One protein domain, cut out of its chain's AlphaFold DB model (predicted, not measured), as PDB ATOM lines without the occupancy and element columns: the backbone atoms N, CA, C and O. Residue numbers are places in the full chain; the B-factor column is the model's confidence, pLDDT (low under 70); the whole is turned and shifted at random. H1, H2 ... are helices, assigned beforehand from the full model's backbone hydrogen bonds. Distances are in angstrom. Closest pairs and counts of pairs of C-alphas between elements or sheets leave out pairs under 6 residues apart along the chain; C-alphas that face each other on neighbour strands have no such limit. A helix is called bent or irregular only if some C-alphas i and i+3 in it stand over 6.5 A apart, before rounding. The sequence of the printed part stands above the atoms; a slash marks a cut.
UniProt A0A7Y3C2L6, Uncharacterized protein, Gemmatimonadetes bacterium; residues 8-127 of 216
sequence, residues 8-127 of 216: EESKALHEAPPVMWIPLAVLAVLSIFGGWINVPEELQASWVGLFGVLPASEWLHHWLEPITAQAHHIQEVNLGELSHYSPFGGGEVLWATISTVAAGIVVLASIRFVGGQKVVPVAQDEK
ATOM      1  N   GLU A   8      -9.523  10.646 -17.842       70.06
ATOM      2  CA  GLU A   8      -8.227  10.954 -18.467       70.06
ATOM      3  C   GLU A   8      -7.383   9.692 -18.680       70.06
ATOM      4  O   GLU A   8      -6.882   9.464 -19.779       70.06
ATOM      5  N   GLU A   9      -7.302   8.810 -17.680       69.94
ATOM      6  CA  GLU A   9      -6.549   7.553 -17.792       69.94
ATOM      7  C   GLU A   9      -7.169   6.584 -18.804       69.94
ATOM      8  O   GLU A   9      -6.465   5.803 -19.441       69.94
ATOM      9  N   SER A  10      -8.481   6.689 -19.036       69.94
ATOM     10  CA  SER A  10      -9.167   5.914 -20.070       69.94
ATOM     11  C   SER A  10      -8.605   6.139 -21.475       69.94
ATOM     12  O   SER A  10      -8.702   5.242 -22.308       69.94
ATOM     13  N   LYS A  11      -8.053   7.326 -21.755       75.50
ATOM     14  CA  LYS A  11      -7.487   7.664 -23.071       75.50
ATOM     15  C   LYS A  11      -6.137   6.984 -23.314       75.50
ATOM     16  O   LYS A  11      -5.728   6.856 -24.460       75.50
ATOM     17  N   ALA A  12      -5.458   6.559 -22.248       76.38
ATOM     18  CA  ALA A  12      -4.175   5.862 -22.302       76.38
ATOM     19  C   ALA A  12      -4.320   4.327 -22.341       76.38
ATOM     20  O   ALA A  12      -3.321   3.625 -22.486       76.38
ATOM     21  N   LEU A  13      -5.544   3.794 -22.229       76.50
ATOM     22  CA  LEU A  13      -5.813   2.368 -22.397       76.50
ATOM     23  C   LEU A  13      -5.617   1.982 -23.865       76.50
ATOM     24  O   LEU A  13      -6.444   2.290 -24.720       76.50
ATOM     25  N   HIS A  14      -4.526   1.285 -24.146       81.25
ATOM     26  CA  HIS A  14      -4.276   0.660 -25.436       81.25
ATOM     27  C   HIS A  14      -4.246  -0.860 -25.284       81.25
ATOM     28  O   HIS A  14      -3.989  -1.397 -24.202       81.25
ATOM     29  N   GLU A  15      -4.499  -1.565 -26.383       81.44
ATOM     30  CA  GLU A  15      -4.366  -3.015 -26.405       81.44
ATOM     31  C   GLU A  15      -2.909  -3.444 -26.187       81.44
ATOM     32  O   GLU A  15      -1.947  -2.700 -26.418       81.44
ATOM     33  N   ALA A  16      -2.756  -4.672 -25.700       86.06
ATOM     34  CA  ALA A  16      -1.467  -5.304 -25.497       86.06
ATOM     35  C   ALA A  16      -0.726  -5.458 -26.838       86.06
ATOM     36  O   ALA A  16      -1.301  -6.012 -27.779       86.06
ATOM     37  N   PRO A  17       0.554  -5.055 -26.951       91.81
ATOM     38  CA  PRO A  17       1.325  -5.321 -28.158       91.81
ATOM     39  C   PRO A  17       1.455  -6.839 -28.399       91.81
ATOM     40  O   PRO A  17       1.431  -7.619 -27.439       91.81
ATOM     41  N   PRO A  18       1.662  -7.281 -29.656       92.31
ATOM     42  CA  PRO A  18       1.749  -8.703 -30.010       92.31
ATOM     43  C   PRO A  18       2.729  -9.525 -29.174       92.31
ATOM     44  O   PRO A  18       2.442 -10.664 -28.826       92.31
ATOM     45  N   VAL A  19       3.845  -8.924 -28.762       94.62
ATOM     46  CA  VAL A  19       4.871  -9.584 -27.939       94.62
ATOM     47  C   VAL A  19       4.340 -10.030 -26.567       94.62
ATOM     48  O   VAL A  19       4.871 -10.974 -25.994       94.62
ATOM     49  N   MET A  20       3.275  -9.405 -26.049       92.06
ATOM     50  CA  MET A  20       2.662  -9.772 -24.768       92.06
ATOM     51  C   MET A  20       1.460 -10.712 -24.930       92.06
ATOM     52  O   MET A  20       1.341 -11.675 -24.174       92.06
ATOM     53  N   TRP A  21       0.569 -10.471 -25.902       93.69
ATOM     54  CA  TRP A  21      -0.636 -11.300 -26.036       93.69
ATOM     55  C   TRP A  21      -0.370 -12.642 -26.727       93.69
ATOM     56  O   TRP A  21      -1.054 -13.609 -26.405       93.69
ATOM     57  N   ILE A  22       0.635 -12.746 -27.609       95.25
ATOM     58  CA  ILE A  22       0.968 -14.013 -28.283       95.25
ATOM     59  C   ILE A  22       1.358 -15.102 -27.262       95.25
ATOM     60  O   ILE A  22       0.748 -16.171 -27.306       95.25
ATOM     61  N   PRO A  23       2.281 -14.869 -26.301       94.88
ATOM     62  CA  PRO A  23       2.552 -15.841 -25.239       94.88
ATOM     63  C   PRO A  23       1.309 -16.207 -24.422       94.88
ATOM     64  O   PRO A  23       1.094 -17.382 -24.137       94.88
ATOM     65  N   LEU A  24       0.462 -15.227 -24.083       92.81
ATOM     66  CA  LEU A  24      -0.784 -15.481 -23.353       92.81
ATOM     67  C   LEU A  24      -1.760 -16.350 -24.157       92.81
ATOM     68  O   LEU A  24      -2.378 -17.243 -23.588       92.81
ATOM     69  N   ALA A  25      -1.875 -16.134 -25.469       93.25
ATOM     70  CA  ALA A  25      -2.713 -16.947 -26.343       93.25
ATOM     71  C   ALA A  25      -2.187 -18.380 -26.460       93.25
ATOM     72  O   ALA A  25      -2.967 -19.326 -26.371       93.25
ATOM     73  N   VAL A  26      -0.868 -18.556 -26.593       94.25
ATOM     74  CA  VAL A  26      -0.242 -19.886 -26.586       94.25
ATOM     75  C   VAL A  26      -0.500 -20.589 -25.252       94.25
ATOM     76  O   VAL A  26      -0.924 -21.739 -25.256       94.25
ATOM     77  N   LEU A  27      -0.326 -19.904 -24.118       91.56
ATOM     78  CA  LEU A  27      -0.633 -20.459 -22.795       91.56
ATOM     79  C   LEU A  27      -2.118 -20.797 -22.634       91.56
ATOM     80  O   LEU A  27      -2.434 -21.826 -22.051       91.56
ATOM     81  N   ALA A  28      -3.029 -19.978 -23.162       89.00
ATOM     82  CA  ALA A  28      -4.462 -20.254 -23.122       89.00
ATOM     83  C   ALA A  28      -4.808 -21.523 -23.913       89.00
ATOM     84  O   ALA A  28      -5.504 -22.396 -23.400       89.00
ATOM     85  N   VAL A  29      -4.262 -21.665 -25.125       90.31
ATOM     86  CA  VAL A  29      -4.396 -22.884 -25.934       90.31
ATOM     87  C   VAL A  29      -3.813 -24.079 -25.177       90.31
ATOM     88  O   VAL A  29      -4.514 -25.061 -24.948       90.31
ATOM     89  N   LEU A  30      -2.570 -23.986 -24.704       87.12
ATOM     90  CA  LEU A  30      -1.922 -25.057 -23.944       87.12
ATOM     91  C   LEU A  30      -2.653 -25.397 -22.643       87.12
ATOM     92  O   LEU A  30      -2.631 -26.550 -22.244       87.12
ATOM     93  N   SER A  31      -3.325 -24.450 -21.990       85.38
ATOM     94  CA  SER A  31      -4.122 -24.719 -20.790       85.38
ATOM     95  C   SER A  31      -5.393 -25.506 -21.103       85.38
ATOM     96  O   SER A  31      -5.826 -26.293 -20.265       85.38
ATOM     97  N   ILE A  32      -5.986 -25.308 -22.285       80.75
ATOM     98  CA  ILE A  32      -7.144 -26.084 -22.747       80.75
ATOM     99  C   ILE A  32      -6.712 -27.526 -23.031       80.75
ATOM    100  O   ILE A  32      -7.314 -28.464 -22.515       80.75
ATOM    101  N   PHE A  33      -5.632 -27.705 -23.798       80.88
ATOM    102  CA  PHE A  33      -5.157 -29.035 -24.187       80.88
ATOM    103  C   PHE A  33      -4.392 -29.765 -23.077       80.88
ATOM    104  O   PHE A  33      -4.475 -30.983 -22.978       80.88
ATOM    105  N   GLY A  34      -3.677 -29.044 -22.218       75.31
ATOM    106  CA  GLY A  34      -2.860 -29.612 -21.145       75.31
ATOM    107  C   GLY A  34      -3.685 -30.372 -20.109       75.31
ATOM    108  O   GLY A  34      -3.230 -31.394 -19.608       75.31
ATOM    109  N   GLY A  35      -4.921 -29.933 -19.849       70.38
ATOM    110  CA  GLY A  35      -5.858 -30.676 -19.005       70.38
ATOM    111  C   GLY A  35      -6.320 -32.001 -19.622       70.38
ATOM    112  O   GLY A  35      -6.619 -32.935 -18.886       70.38
ATOM    113  N   TRP A  36      -6.333 -32.117 -20.955       73.06
ATOM    114  CA  TRP A  36      -6.737 -33.344 -21.650       73.06
ATOM    115  C   TRP A  36      -5.664 -34.439 -21.648       73.06
ATOM    116  O   TRP A  36      -6.004 -35.601 -21.814       73.06
ATOM    117  N   ILE A  37      -4.391 -34.101 -21.403       73.25
ATOM    118  CA  ILE A  37      -3.259 -35.048 -21.478       73.25
ATOM    119  C   ILE A  37      -3.271 -36.108 -20.358       73.25
ATOM    120  O   ILE A  37      -2.546 -37.094 -20.455       73.25
ATOM    121  N   ASN A  38      -4.062 -35.926 -19.296       73.50
ATOM    122  CA  ASN A  38      -4.057 -36.811 -18.129       73.50
ATOM    123  C   ASN A  38      -5.472 -37.118 -17.617       73.50
ATOM    124  O   ASN A  38      -5.753 -36.961 -16.430       73.50
ATOM    125  N   VAL A  39      -6.384 -37.474 -18.525       71.50
ATOM    126  CA  VAL A  39      -7.751 -37.882 -18.166       71.50
ATOM    127  C   VAL A  39      -7.810 -39.411 -18.061       71.50
ATOM    128  O   VAL A  39      -7.595 -40.063 -19.086       71.50
ATOM    129  N   PRO A  40      -8.125 -39.967 -16.873       69.69
ATOM    130  CA  PRO A  40      -8.300 -41.404 -16.679       69.69
ATOM    131  C   PRO A  40      -9.479 -41.986 -17.465       69.69
ATOM    132  O   PRO A  40     -10.513 -41.322 -17.619       69.69
ATOM    133  N   GLU A  41      -9.371 -43.241 -17.911       68.56
ATOM    134  CA  GLU A  41     -10.421 -43.925 -18.692       68.56
ATOM    135  C   GLU A  41     -11.747 -44.046 -17.913       68.56
ATOM    136  O   GLU A  41     -12.842 -43.873 -18.460       68.56
ATOM    137  N   GLU A  42     -11.667 -44.240 -16.597       65.19
ATOM    138  CA  GLU A  42     -12.829 -44.312 -15.699       65.19
ATOM    139  C   GLU A  42     -13.606 -42.987 -15.645       65.19
ATOM    140  O   GLU A  42     -14.839 -42.944 -15.546       65.19
ATOM    141  N   LEU A  43     -12.877 -41.877 -15.738       65.50
ATOM    142  CA  LEU A  43     -13.417 -40.525 -15.687       65.50
ATOM    143  C   LEU A  43     -13.985 -40.121 -17.051       65.50
ATOM    144  O   LEU A  43     -15.036 -39.477 -17.099       65.50
ATOM    145  N   GLN A  44     -13.367 -40.571 -18.145       68.94
ATOM    146  CA  GLN A  44     -13.888 -40.431 -19.506       68.94
ATOM    147  C   GLN A  44     -15.295 -41.046 -19.646       68.94
ATOM    148  O   GLN A  44     -16.192 -40.412 -20.208       68.94
ATOM    149  N   ALA A  45     -15.503 -42.258 -19.123       66.06
ATOM    150  CA  ALA A  45     -16.798 -42.946 -19.174       66.06
ATOM    151  C   ALA A  45     -17.872 -42.294 -18.278       66.06
ATOM    152  O   ALA A  45     -19.071 -42.531 -18.448       66.06
ATOM    153  N   SER A  46     -17.454 -41.462 -17.324       68.12
ATOM    154  CA  SER A  46     -18.350 -40.759 -16.411       68.12
ATOM    155  C   SER A  46     -19.016 -39.530 -17.054       68.12
ATOM    156  O   SER A  46     -18.635 -39.041 -18.119       68.12
ATOM    157  N   TRP A  47     -20.004 -38.966 -16.354       65.94
ATOM    158  CA  TRP A  47     -20.667 -37.716 -16.740       65.94
ATOM    159  C   TRP A  47     -19.698 -36.523 -16.858       65.94
ATOM    160  O   TRP A  47     -19.955 -35.603 -17.631       65.94
ATOM    161  N   VAL A  48     -18.582 -36.543 -16.117       65.19
ATOM    162  CA  VAL A  48     -17.546 -35.495 -16.146       65.19
ATOM    163  C   VAL A  48     -16.719 -35.578 -17.430       65.19
ATOM    164  O   VAL A  48     -16.361 -34.551 -18.000       65.19
ATOM    165  N   GLY A  49     -16.485 -36.791 -17.936       64.69
ATOM    166  CA  GLY A  49     -15.832 -37.057 -19.220       64.69
ATOM    167  C   GLY A  49     -16.716 -36.816 -20.447       64.69
ATOM    168  O   GLY A  49     -16.338 -37.175 -21.564       64.69
ATOM    169  N   LEU A  50     -17.899 -36.220 -20.245       68.44
ATOM    170  CA  LEU A  50     -18.911 -35.985 -21.271       68.44
ATOM    171  C   LEU A  50     -19.323 -37.283 -21.992       68.44
ATOM    172  O   LEU A  50     -19.494 -37.286 -23.209       68.44
ATOM    173  N   PHE A  51     -19.470 -38.385 -21.244       65.44
ATOM    174  CA  PHE A  51     -19.863 -39.703 -21.767       65.44
ATOM    175  C   PHE A  51     -18.959 -40.217 -22.901       65.44
ATOM    176  O   PHE A  51     -19.444 -40.739 -23.903       65.44
ATOM    177  N   GLY A  52     -17.641 -40.058 -22.767       64.75
ATOM    178  CA  GLY A  52     -16.683 -40.603 -23.733       64.75
ATOM    179  C   GLY A  52     -16.303 -39.691 -24.895       64.75
ATOM    180  O   GLY A  52     -15.552 -40.115 -25.768       64.75
ATOM    181  N   VAL A  53     -16.776 -38.442 -24.923       67.00
ATOM    182  CA  VAL A  53     -16.421 -37.485 -25.990       67.00
ATOM    183  C   VAL A  53     -14.986 -36.965 -25.841       67.00
ATOM    184  O   VAL A  53     -14.358 -36.603 -26.834       67.00
ATOM    185  N   LEU A  54     -14.451 -36.928 -24.617       65.50
ATOM    186  CA  LEU A  54     -13.059 -36.548 -24.388       65.50
ATOM    187  C   LEU A  54     -12.123 -37.713 -24.747       65.50
ATOM    188  O   LEU A  54     -12.406 -38.838 -24.340       65.50
ATOM    189  N   PRO A  55     -11.016 -37.483 -25.476       62.88
ATOM    190  CA  PRO A  55     -10.010 -38.515 -25.692       62.88
ATOM    191  C   PRO A  55      -9.317 -38.834 -24.360       62.88
ATOM    192  O   PRO A  55      -8.754 -37.933 -23.739       62.88
ATOM    193  N   ALA A  56      -9.358 -40.091 -23.915       62.78
ATOM    194  CA  ALA A  56      -8.530 -40.525 -22.796       62.78
ATOM    195  C   ALA A  56      -7.083 -40.658 -23.257       62.78
ATOM    196  O   ALA A  56      -6.770 -41.337 -24.238       62.78
ATOM    197  N   SER A  57      -6.192 -39.998 -22.532       64.94
ATOM    198  CA  SER A  57      -4.773 -40.280 -22.602       64.94
ATOM    199  C   SER A  57      -4.272 -40.374 -21.173       64.94
ATOM    200  O   SER A  57      -4.057 -39.359 -20.524       64.94
ATOM    201  N   GLU A  58      -4.035 -41.584 -20.684       73.19
ATOM    202  CA  GLU A  58      -3.303 -41.804 -19.429       73.19
ATOM    203  C   GLU A  58      -1.786 -41.665 -19.627       73.19
ATOM    204  O   GLU A  58      -0.968 -42.236 -18.910       73.19
ATOM    205  N   TRP A  59      -1.379 -40.893 -20.638       75.06
ATOM    206  CA  TRP A  59       0.008 -40.793 -21.070       75.06
ATOM    207  C   TRP A  59       0.916 -40.287 -19.951       75.06
ATOM    208  O   TRP A  59       1.994 -40.836 -19.734       75.06
ATOM    209  N   LEU A  60       0.470 -39.264 -19.214       77.44
ATOM    210  CA  LEU A  60       1.237 -38.730 -18.092       77.44
ATOM    211  C   LEU A  60       1.325 -39.743 -16.942       77.44
ATOM    212  O   LEU A  60       2.390 -39.876 -16.347       77.44
ATOM    213  N   HIS A  61       0.239 -40.465 -16.654       75.69
ATOM    214  CA  HIS A  61       0.216 -41.506 -15.627       75.69
ATOM    215  C   HIS A  61       1.217 -42.621 -15.954       75.69
ATOM    216  O   HIS A  61       2.072 -42.938 -15.131       75.69
ATOM    217  N   HIS A  62       1.206 -43.123 -17.191       79.38
ATOM    218  CA  HIS A  62       2.143 -44.152 -17.642       79.38
ATOM    219  C   HIS A  62       3.597 -43.650 -17.704       79.38
ATOM    220  O   HIS A  62       4.534 -44.379 -17.388       79.38
ATOM    221  N   TRP A  63       3.813 -42.378 -18.054       82.06
ATOM    222  CA  TRP A  63       5.145 -41.769 -18.013       82.06
ATOM    223  C   TRP A  63       5.692 -41.628 -16.580       82.06
ATOM    224  O   TRP A  63       6.899 -41.763 -16.369       82.06
ATOM    225  N   LEU A  64       4.820 -41.373 -15.597       83.00
ATOM    226  CA  LEU A  64       5.176 -41.267 -14.175       83.00
ATOM    227  C   LEU A  64       5.249 -42.626 -13.462       83.00
ATOM    228  O   LEU A  64       5.958 -42.736 -12.461       83.00
ATOM    229  N   GLU A  65       4.588 -43.657 -13.988       81.75
ATOM    230  CA  GLU A  65       4.576 -45.024 -13.456       81.75
ATOM    231  C   GLU A  65       5.952 -45.525 -12.968       81.75
ATOM    232  O   GLU A  65       6.040 -45.970 -11.823       81.75
ATOM    233  N   PRO A  66       7.067 -45.409 -13.725       85.69
ATOM    234  CA  PRO A  66       8.360 -45.930 -13.277       85.69
ATOM    235  C   PRO A  66       8.904 -45.262 -12.007       85.69
ATOM    236  O   PRO A  66       9.622 -45.910 -11.243       85.69
ATOM    237  N   ILE A  67       8.581 -43.988 -11.752       85.62
ATOM    238  CA  ILE A  67       9.004 -43.299 -10.521       85.62
ATOM    239  C   ILE A  67       8.004 -43.501  -9.378       85.62
ATOM    240  O   ILE A  67       8.400 -43.486  -8.211       85.62
ATOM    241  N   THR A  68       6.726 -43.732  -9.686       82.44
ATOM    242  CA  THR A  68       5.679 -43.994  -8.689       82.44
ATOM    243  C   THR A  68       5.543 -45.472  -8.328       82.44
ATOM    244  O   THR A  68       4.926 -45.779  -7.311       82.44
ATOM    245  N   ALA A  69       6.164 -46.390  -9.074       78.69
ATOM    246  CA  ALA A  69       6.089 -47.836  -8.848       78.69
ATOM    247  C   ALA A  69       6.503 -48.250  -7.425       78.69
ATOM    248  O   ALA A  69       5.864 -49.101  -6.812       78.69
ATOM    249  N   GLN A  70       7.529 -47.610  -6.850       77.19
ATOM    250  CA  GLN A  70       7.936 -47.869  -5.462       77.19
ATOM    251  C   GLN A  70       6.867 -47.427  -4.458       77.19
ATOM    252  O   GLN A  70       6.612 -48.130  -3.482       77.19
ATOM    253  N   ALA A  71       6.221 -46.285  -4.705       75.31
ATOM    254  CA  ALA A  71       5.120 -45.817  -3.873       75.31
ATOM    255  C   ALA A  71       3.913 -46.761  -3.983       75.31
ATOM    256  O   ALA A  71       3.327 -47.102  -2.958       75.31
ATOM    257  N   HIS A  72       3.605 -47.246  -5.191       71.06
ATOM    258  CA  HIS A  72       2.510 -48.184  -5.436       71.06
ATOM    259  C   HIS A  72       2.750 -49.533  -4.746       71.06
ATOM    260  O   HIS A  72       1.885 -50.021  -4.030       71.06
ATOM    261  N   HIS A  73       3.970 -50.065  -4.831       74.25
ATOM    262  CA  HIS A  73       4.362 -51.289  -4.132       74.25
ATOM    263  C   HIS A  73       4.278 -51.139  -2.601       74.25
ATOM    264  O   HIS A  73       3.809 -52.034  -1.904       74.25
ATOM    265  N   ILE A  74       4.717 -50.005  -2.037       74.19
ATOM    266  CA  ILE A  74       4.593 -49.740  -0.591       74.19
ATOM    267  C   ILE A  74       3.117 -49.619  -0.181       74.19
ATOM    268  O   ILE A  74       2.742 -50.060   0.907       74.19
ATOM    269  N   GLN A  75       2.282 -49.028  -1.032       69.50
ATOM    270  CA  GLN A  75       0.849 -48.885  -0.795       69.50
ATOM    271  C   GLN A  75       0.138 -50.244  -0.825       69.50
ATOM    272  O   GLN A  75      -0.628 -50.548   0.087       69.50
ATOM    273  N   GLU A  76       0.445 -51.087  -1.810       70.25
ATOM    274  CA  GLU A  76      -0.138 -52.420  -1.990       70.25
ATOM    275  C   GLU A  76       0.237 -53.371  -0.844       70.25
ATOM    276  O   GLU A  76      -0.630 -54.033  -0.274       70.25
ATOM    277  N   VAL A  77       1.503 -53.354  -0.409       71.88
ATOM    278  CA  VAL A  77       1.987 -54.172   0.719       71.88
ATOM    279  C   VAL A  77       1.351 -53.767   2.055       71.88
ATOM    280  O   VAL A  77       1.135 -54.623   2.910       71.88
ATOM    281  N   ASN A  78       1.041 -52.480   2.254       70.62
ATOM    282  CA  ASN A  78       0.476 -51.986   3.517       70.62
ATOM    283  C   ASN A  78      -1.061 -51.987   3.562       70.62
ATOM    284  O   ASN A  78      -1.623 -52.055   4.655       70.62
ATOM    285  N   LEU A  79      -1.748 -51.873   2.419       66.06
ATOM    286  CA  LEU A  79      -3.206 -51.692   2.361       66.06
ATOM    287  C   LEU A  79      -3.961 -52.853   1.684       66.06
ATOM    288  O   LEU A  79      -5.174 -52.938   1.865       66.06
ATOM    289  N   GLY A  80      -3.298 -53.771   0.965       69.62
ATOM    290  CA  GLY A  80      -3.926 -54.967   0.373       69.62
ATOM    291  C   GLY A  80      -5.189 -54.669  -0.457       69.62
ATOM    292  O   GLY A  80      -5.270 -53.629  -1.104       69.62
ATOM    293  N   GLU A  81      -6.217 -55.531  -0.400       55.69
ATOM    294  CA  GLU A  81      -7.527 -55.334  -1.075       55.69
ATOM    295  C   GLU A  81      -8.290 -54.060  -0.636       55.69
ATOM    296  O   GLU A  81      -9.203 -53.614  -1.332       55.69
ATOM    297  N   LEU A  82      -7.916 -53.430   0.487       52.56
ATOM    298  CA  LEU A  82      -8.484 -52.151   0.942       52.56
ATOM    299  C   LEU A  82      -7.844 -50.935   0.251       52.56
ATOM    300  O   LEU A  82      -8.351 -49.824   0.396       52.56
ATOM    301  N   SER A  83      -6.767 -51.123  -0.521       54.31
ATOM    302  CA  SER A  83      -6.184 -50.069  -1.364       54.31
ATOM    303  C   SER A  83      -7.133 -49.616  -2.482       54.31
ATOM    304  O   SER A  83      -7.134 -48.437  -2.830       54.31
ATOM    305  N   HIS A  84      -7.993 -50.515  -2.974       52.16
ATOM    306  CA  HIS A  84      -9.015 -50.217  -3.983       52.16
ATOM    307  C   HIS A  84     -10.333 -49.691  -3.381       52.16
ATOM    308  O   HIS A  84     -11.127 -49.065  -4.080       52.16
ATOM    309  N   TYR A  85     -10.561 -49.893  -2.077       51.16
ATOM    310  CA  TYR A  85     -11.771 -49.476  -1.357       51.16
ATOM    311  C   TYR A  85     -11.428 -48.764  -0.039       51.16
ATOM    312  O   TYR A  85     -11.848 -49.180   1.041       51.16
ATOM    313  N   SER A  86     -10.675 -47.664  -0.089       48.53
ATOM    314  CA  SER A  86     -10.586 -46.781   1.080       48.53
ATOM    315  C   SER A  86     -11.867 -45.942   1.201       48.53
ATOM    316  O   SER A  86     -12.295 -45.357   0.200       48.53
ATOM    317  N   PRO A  87     -12.440 -45.770   2.414       48.50
ATOM    318  CA  PRO A  87     -13.565 -44.860   2.671       48.50
ATOM    319  C   PRO A  87     -13.318 -43.415   2.201       48.50
ATOM    320  O   PRO A  87     -14.269 -42.658   2.023       48.50
ATOM    321  N   PHE A  88     -12.049 -43.039   1.996       49.03
ATOM    322  CA  PHE A  88     -11.609 -41.732   1.506       49.03
ATOM    323  C   PHE A  88     -10.502 -41.813   0.424       49.03
ATOM    324  O   PHE A  88      -9.730 -40.867   0.275       49.03
ATOM    325  N   GLY A  89     -10.377 -42.901  -0.355       51.69
ATOM    326  CA  GLY A  89      -9.283 -42.993  -1.343       51.69
ATOM    327  C   GLY A  89      -9.293 -44.200  -2.281       51.69
ATOM    328  O   GLY A  89      -8.573 -45.161  -2.041       51.69
ATOM    329  N   GLY A  90     -10.046 -44.130  -3.379       51.06
ATOM    330  CA  GLY A  90      -9.957 -45.160  -4.423       51.06
ATOM    331  C   GLY A  90     -10.708 -44.859  -5.718       51.06
ATOM    332  O   GLY A  90     -10.320 -45.351  -6.763       51.06
ATOM    333  N   GLY A  91     -11.734 -44.007  -5.696       63.00
ATOM    334  CA  GLY A  91     -12.322 -43.507  -6.937       63.00
ATOM    335  C   GLY A  91     -11.604 -42.239  -7.365       63.00
ATOM    336  O   GLY A  91     -11.854 -41.184  -6.778       63.00
ATOM    337  N   GLU A  92     -10.767 -42.295  -8.396       61.44
ATOM    338  CA  GLU A  92     -10.265 -41.091  -9.077       61.44
ATOM    339  C   GLU A  92     -11.430 -40.159  -9.457       61.44
ATOM    340  O   GLU A  92     -11.361 -38.937  -9.314       61.44
ATOM    341  N   VAL A  93     -12.576 -40.764  -9.780       66.56
ATOM    342  CA  VAL A  93     -13.872 -40.115 -10.000       66.56
ATOM    343  C   VAL A  93     -14.349 -39.287  -8.794       66.56
ATOM    344  O   VAL A  93     -14.912 -38.210  -8.979       66.56
ATOM    345  N   LEU A  94     -14.127 -39.720  -7.548       71.94
ATOM    346  CA  LEU A  94     -14.555 -38.978  -6.353       71.94
ATOM    347  C   LEU A  94     -13.711 -37.712  -6.155       71.94
ATOM    348  O   LEU A  94     -14.249 -36.628  -5.946       71.94
ATOM    349  N   TRP A  95     -12.389 -37.816  -6.280       69.44
ATOM    350  CA  TRP A  95     -11.511 -36.647  -6.177       69.44
ATOM    351  C   TRP A  95     -11.707 -35.678  -7.339       69.44
ATOM    352  O   TRP A  95     -11.762 -34.464  -7.130       69.44
ATOM    353  N   ALA A  96     -11.901 -36.201  -8.549       70.88
ATOM    354  CA  ALA A  96     -12.226 -35.390  -9.707       70.88
ATOM    355  C   ALA A  96     -13.573 -34.678  -9.570       70.88
ATOM    356  O   ALA A  96     -13.676 -33.496  -9.900       70.88
ATOM    357  N   THR A  97     -14.601 -35.350  -9.045       73.69
ATOM    358  CA  THR A  97     -15.909 -34.720  -8.811       73.69
ATOM    359  C   THR A  97     -15.832 -33.669  -7.709       73.69
ATOM    360  O   THR A  97     -16.336 -32.568  -7.915       73.69
ATOM    361  N   ILE A  98     -15.139 -33.932  -6.596       82.00
ATOM    362  CA  ILE A  98     -14.912 -32.935  -5.535       82.00
ATOM    363  C   ILE A  98     -14.170 -31.715  -6.090       82.00
ATOM    364  O   ILE A  98     -14.614 -30.590  -5.871       82.00
ATOM    365  N   SER A  99     -13.082 -31.921  -6.836       78.62
ATOM    366  CA  SER A  99     -12.303 -30.838  -7.449       78.62
ATOM    367  C   SER A  99     -13.140 -30.024  -8.440       78.62
ATOM    368  O   SER A  99     -13.173 -28.797  -8.366       78.62
ATOM    369  N   THR A 100     -13.899 -30.696  -9.310       79.81
ATOM    370  CA  THR A 100     -14.760 -30.050 -10.314       79.81
ATOM    371  C   THR A 100     -15.884 -29.253  -9.659       79.81
ATOM    372  O   THR A 100     -16.147 -28.113 -10.042       79.81
ATOM    373  N   VAL A 101     -16.527 -29.811  -8.630       86.38
ATOM    374  CA  VAL A 101     -17.576 -29.125  -7.866       86.38
ATOM    375  C   VAL A 101     -16.993 -27.942  -7.099       86.38
ATOM    376  O   VAL A 101     -17.564 -26.856  -7.149       86.38
ATOM    377  N   ALA A 102     -15.842 -28.102  -6.444       87.19
ATOM    378  CA  ALA A 102     -15.168 -27.016  -5.738       87.19
ATOM    379  C   ALA A 102     -14.772 -25.883  -6.696       87.19
ATOM    380  O   ALA A 102     -15.074 -24.721  -6.423       87.19
ATOM    381  N   ALA A 103     -14.175 -26.207  -7.845       83.38
ATOM    382  CA  ALA A 103     -13.840 -25.240  -8.885       83.38
ATOM    383  C   ALA A 103     -15.096 -24.531  -9.416       83.38
ATOM    384  O   ALA A 103     -15.120 -23.304  -9.497       83.38
ATOM    385  N   GLY A 104     -16.170 -25.275  -9.695       85.81
ATOM    386  CA  GLY A 104     -17.456 -24.723 -10.119       85.81
ATOM    387  C   GLY A 104     -18.069 -23.780  -9.081       85.81
ATOM    388  O   GLY A 104     -18.503 -22.685  -9.433       85.81
ATOM    389  N   ILE A 105     -18.041 -24.151  -7.796       88.81
ATOM    390  CA  ILE A 105     -18.485 -23.295  -6.687       88.81
ATOM    391  C   ILE A 105     -17.641 -22.024  -6.629       88.81
ATOM    392  O   ILE A 105     -18.207 -20.942  -6.510       88.81
ATOM    393  N   VAL A 106     -16.314 -22.118  -6.748       85.12
ATOM    394  CA  VAL A 106     -15.419 -20.950  -6.740       85.12
ATOM    395  C   VAL A 106     -15.701 -20.036  -7.926       85.12
ATOM    396  O   VAL A 106     -15.781 -18.824  -7.742       85.12
ATOM    397  N   VAL A 107     -15.897 -20.581  -9.127       85.44
ATOM    398  CA  VAL A 107     -16.214 -19.800 -10.330       85.44
ATOM    399  C   VAL A 107     -17.576 -19.126 -10.191       85.44
ATOM    400  O   VAL A 107     -17.679 -17.917 -10.391       85.44
ATOM    401  N   LEU A 108     -18.612 -19.862  -9.785       85.50
ATOM    402  CA  LEU A 108     -19.955 -19.316  -9.581       85.50
ATOM    403  C   LEU A 108     -19.976 -18.271  -8.467       85.50
ATOM    404  O   LEU A 108     -20.556 -17.200  -8.647       85.50
ATOM    405  N   ALA A 109     -19.312 -18.545  -7.343       84.38
ATOM    406  CA  ALA A 109     -19.146 -17.590  -6.260       84.38
ATOM    407  C   ALA A 109     -18.414 -16.348  -6.767       84.38
ATOM    408  O   ALA A 109     -18.914 -15.251  -6.564       84.38
ATOM    409  N   SER A 110     -17.313 -16.496  -7.507       80.06
ATOM    410  CA  SER A 110     -16.554 -15.375  -8.074       80.06
ATOM    411  C   SER A 110     -17.404 -14.539  -9.025       80.06
ATOM    412  O   SER A 110     -17.472 -13.326  -8.863       80.06
ATOM    413  N   ILE A 111     -18.129 -15.158  -9.960       81.69
ATOM    414  CA  ILE A 111     -19.033 -14.450 -10.879       81.69
ATOM    415  C   ILE A 111     -20.124 -13.718 -10.094       81.69
ATOM    416  O   ILE A 111     -20.423 -12.557 -10.375       81.69
ATOM    417  N   ARG A 112     -20.710 -14.362  -9.080       80.75
ATOM    418  CA  ARG A 112     -21.807 -13.789  -8.293       80.75
ATOM    419  C   ARG A 112     -21.346 -12.665  -7.367       80.75
ATOM    420  O   ARG A 112     -22.095 -11.707  -7.173       80.75
ATOM    421  N   PHE A 113     -20.142 -12.782  -6.810       73.25
ATOM    422  CA  PHE A 113     -19.544 -11.814  -5.892       73.25
ATOM    423  C   PHE A 113     -18.957 -10.622  -6.651       73.25
ATOM    424  O   PHE A 113     -19.222  -9.485  -6.279       73.25
ATOM    425  N   VAL A 114     -18.232 -10.862  -7.748       68.00
ATOM    426  CA  VAL A 114     -17.625  -9.815  -8.589       68.00
ATOM    427  C   VAL A 114     -18.679  -9.121  -9.452       68.00
ATOM    428  O   VAL A 114     -18.677  -7.899  -9.548       68.00
ATOM    429  N   GLY A 115     -19.639  -9.857 -10.017       63.88
ATOM    430  CA  GLY A 115     -20.721  -9.281 -10.825       63.88
ATOM    431  C   GLY A 115     -21.712  -8.423 -10.027       63.88
ATOM    432  O   GLY A 115     -22.401  -7.587 -10.603       63.88
ATOM    433  N   GLY A 116     -21.782  -8.605  -8.702       60.59
ATOM    434  CA  GLY A 116     -22.591  -7.781  -7.798       60.59
ATOM    435  C   GLY A 116     -21.853  -6.576  -7.206       60.59
ATOM    436  O   GLY A 116     -22.480  -5.745  -6.543       60.59
ATOM    437  N   GLN A 117     -20.538  -6.466  -7.412       59.25
ATOM    438  CA  GLN A 117     -19.760  -5.345  -6.902       59.25
ATOM    439  C   GLN A 117     -19.975  -4.124  -7.789       59.25
ATOM    440  O   GLN A 117     -19.587  -4.089  -8.954       59.25
ATOM    441  N   LYS A 118     -20.588  -3.087  -7.208       59.09
ATOM    442  CA  LYS A 118     -20.592  -1.763  -7.825       59.09
ATOM    443  C   LYS A 118     -19.148  -1.298  -7.938       59.09
ATOM    444  O   LYS A 118     -18.391  -1.330  -6.971       59.09
ATOM    445  N   VAL A 119     -18.786  -0.901  -9.143       56.78
ATOM    446  CA  VAL A 119     -17.443  -0.496  -9.522       56.78
ATOM    447  C   VAL A 119     -17.182   0.891  -8.923       56.78
ATOM    448  O   VAL A 119     -17.461   1.911  -9.535       56.78
ATOM    449  N   VAL A 120     -16.723   0.930  -7.669       58.12
ATOM    450  CA  VAL A 120     -16.425   2.188  -6.970       58.12
ATOM    451  C   VAL A 120     -15.057   2.709  -7.444       58.12
ATOM    452  O   VAL A 120     -14.095   1.923  -7.477       58.12
ATOM    453  N   PRO A 121     -14.937   3.994  -7.834       55.16
ATOM    454  CA  PRO A 121     -13.661   4.606  -8.198       55.16
ATOM    455  C   PRO A 121     -12.626   4.431  -7.085       55.16
ATOM    456  O   PRO A 121     -12.959   4.577  -5.910       55.16
ATOM    457  N   VAL A 122     -11.370   4.151  -7.450       57.59
ATOM    458  CA  VAL A 122     -10.274   3.881  -6.490       57.59
ATOM    459  C   VAL A 122     -10.125   5.011  -5.460       57.59
ATOM    460  O   VAL A 122      -9.813   4.758  -4.302       57.59
ATOM    461  N   ALA A 123     -10.449   6.246  -5.853       55.81
ATOM    462  CA  ALA A 123     -10.425   7.425  -4.992       55.81
ATOM    463  C   ALA A 123     -11.420   7.397  -3.810       55.81
ATOM    464  O   ALA A 123     -11.273   8.198  -2.895       55.81
ATOM    465  N   GLN A 124     -12.435   6.523  -3.817       54.19
ATOM    466  CA  GLN A 124     -13.465   6.436  -2.766       54.19
ATOM    467  C   GLN A 124     -13.404   5.129  -1.959       54.19
ATOM    468  O   GLN A 124     -14.184   4.941  -1.023       54.19
ATOM    469  N   ASP A 125     -12.486   4.219  -2.292       60.19
ATOM    470  CA  ASP A 125     -12.342   2.923  -1.621       60.19
ATOM    471  C   ASP A 125     -11.405   3.051  -0.398       60.19
ATOM    472  O   ASP A 125     -10.327   2.470  -0.322       60.19
ATOM    473  N   GLU A 126     -11.798   3.882   0.575       55.84
ATOM    474  CA  GLU A 126     -11.024   4.138   1.808       55.84
ATOM    475  C   GLU A 126     -11.163   3.030   2.867       55.84
ATOM    476  O   GLU A 126     -10.562   3.097   3.947       55.84
ATOM    477  N   LYS A 127     -11.966   1.992   2.605       64.44
ATOM    478  CA  LYS A 127     -12.225   0.936   3.587       64.44
ATOM    479  C   LYS A 127     -11.013   0.021   3.703       64.44
ATOM    480  O   LYS A 127     -10.921  -1.013   3.048       64.44
TER     481      LYS A 127
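This is residues 8 to 127 of the 216 residues of an uncharacterized protein of Gemmatimonadetes bacterium (UniProt A0A7Y3C2L6). Look first for the kinked helix H4, which makes the closed end of a long, open U; the long helices H2 and H5 are its two arms, running in opposite directions and apart from each other. Short H3 and the long loop after it, residues 45 to 58, lie near the closed end, while H1 and the tail of residues 115 to 127 lie toward the open end. The printed part has 120 residues with five named helices, H1 to H5 in that order along the chain, and no named strand: all helix. It is extended, with a radius of gyration of the C-alphas of 22.1 A, and its C-alphas span 68 by 36 by 30 A.

Start at C-alpha 59 at (0.008, -40.793, -21.070), where H4, the longest helix by residues, begins; it covers residues 59 to 83 and measures 22.6 A from first to last C-alpha. Near residue 73 you meet a kink of 81 degrees, and H4 is irregular: C-alphas 78 and 81 are 9.8 A apart. Go back to C-alpha 18 at (1.749, -8.703, -30.010) for H2, residues 18 to 38, 31.1 A long, with a kink of 29 degrees near residue 32. H2 is neither bent nor irregular, but only just: C-alphas 35 and 38 are 6.5 A apart. H5 takes residues 92 to 114 over 32.1 A and ends with C-alpha 114 at (-17.625, -9.815, -8.589). The four-residue helices are H1, residues 9 to 12, and H3, residues 41 to 44.

At the beginning of H4, residues 59 to 61 alone touch H2, through its residues 37 to 38 alone. The two touch only at their ends; their closest C-alphas, those of Asn 38 and Leu 60, are 5.6 A apart, and they run the same way at a steep tilt of 39 degrees. H5 touches H3 with residues 92 to 96 alone, and the closest C-alphas, those of Leu 43 and Val 93, are 5.7 A apart. H2 and H5 are apart, H4 and H5 are apart, and H1 touches no helix. Check O of residue i against N of residue i+4: every pair is within hydrogen-bond range in H5, but 12 of 17 in H2 and 15 of 21 in H4, while H1 and H3 are too short for such a pair.

The C-alphas farthest apart are those of Glu 8 and Gly 80, at 68.7 A. Residues 8 to 35, 63 to 71 and 101 to 127 stand free. The link from H3 to H4, 14 residues, is long, and the printed part has no cut. In the B-factor column the mean pLDDT of the printed part is 72.9, and 51 residues are under 70, among them 40 to 57, 79 to 93 and 114 to 127.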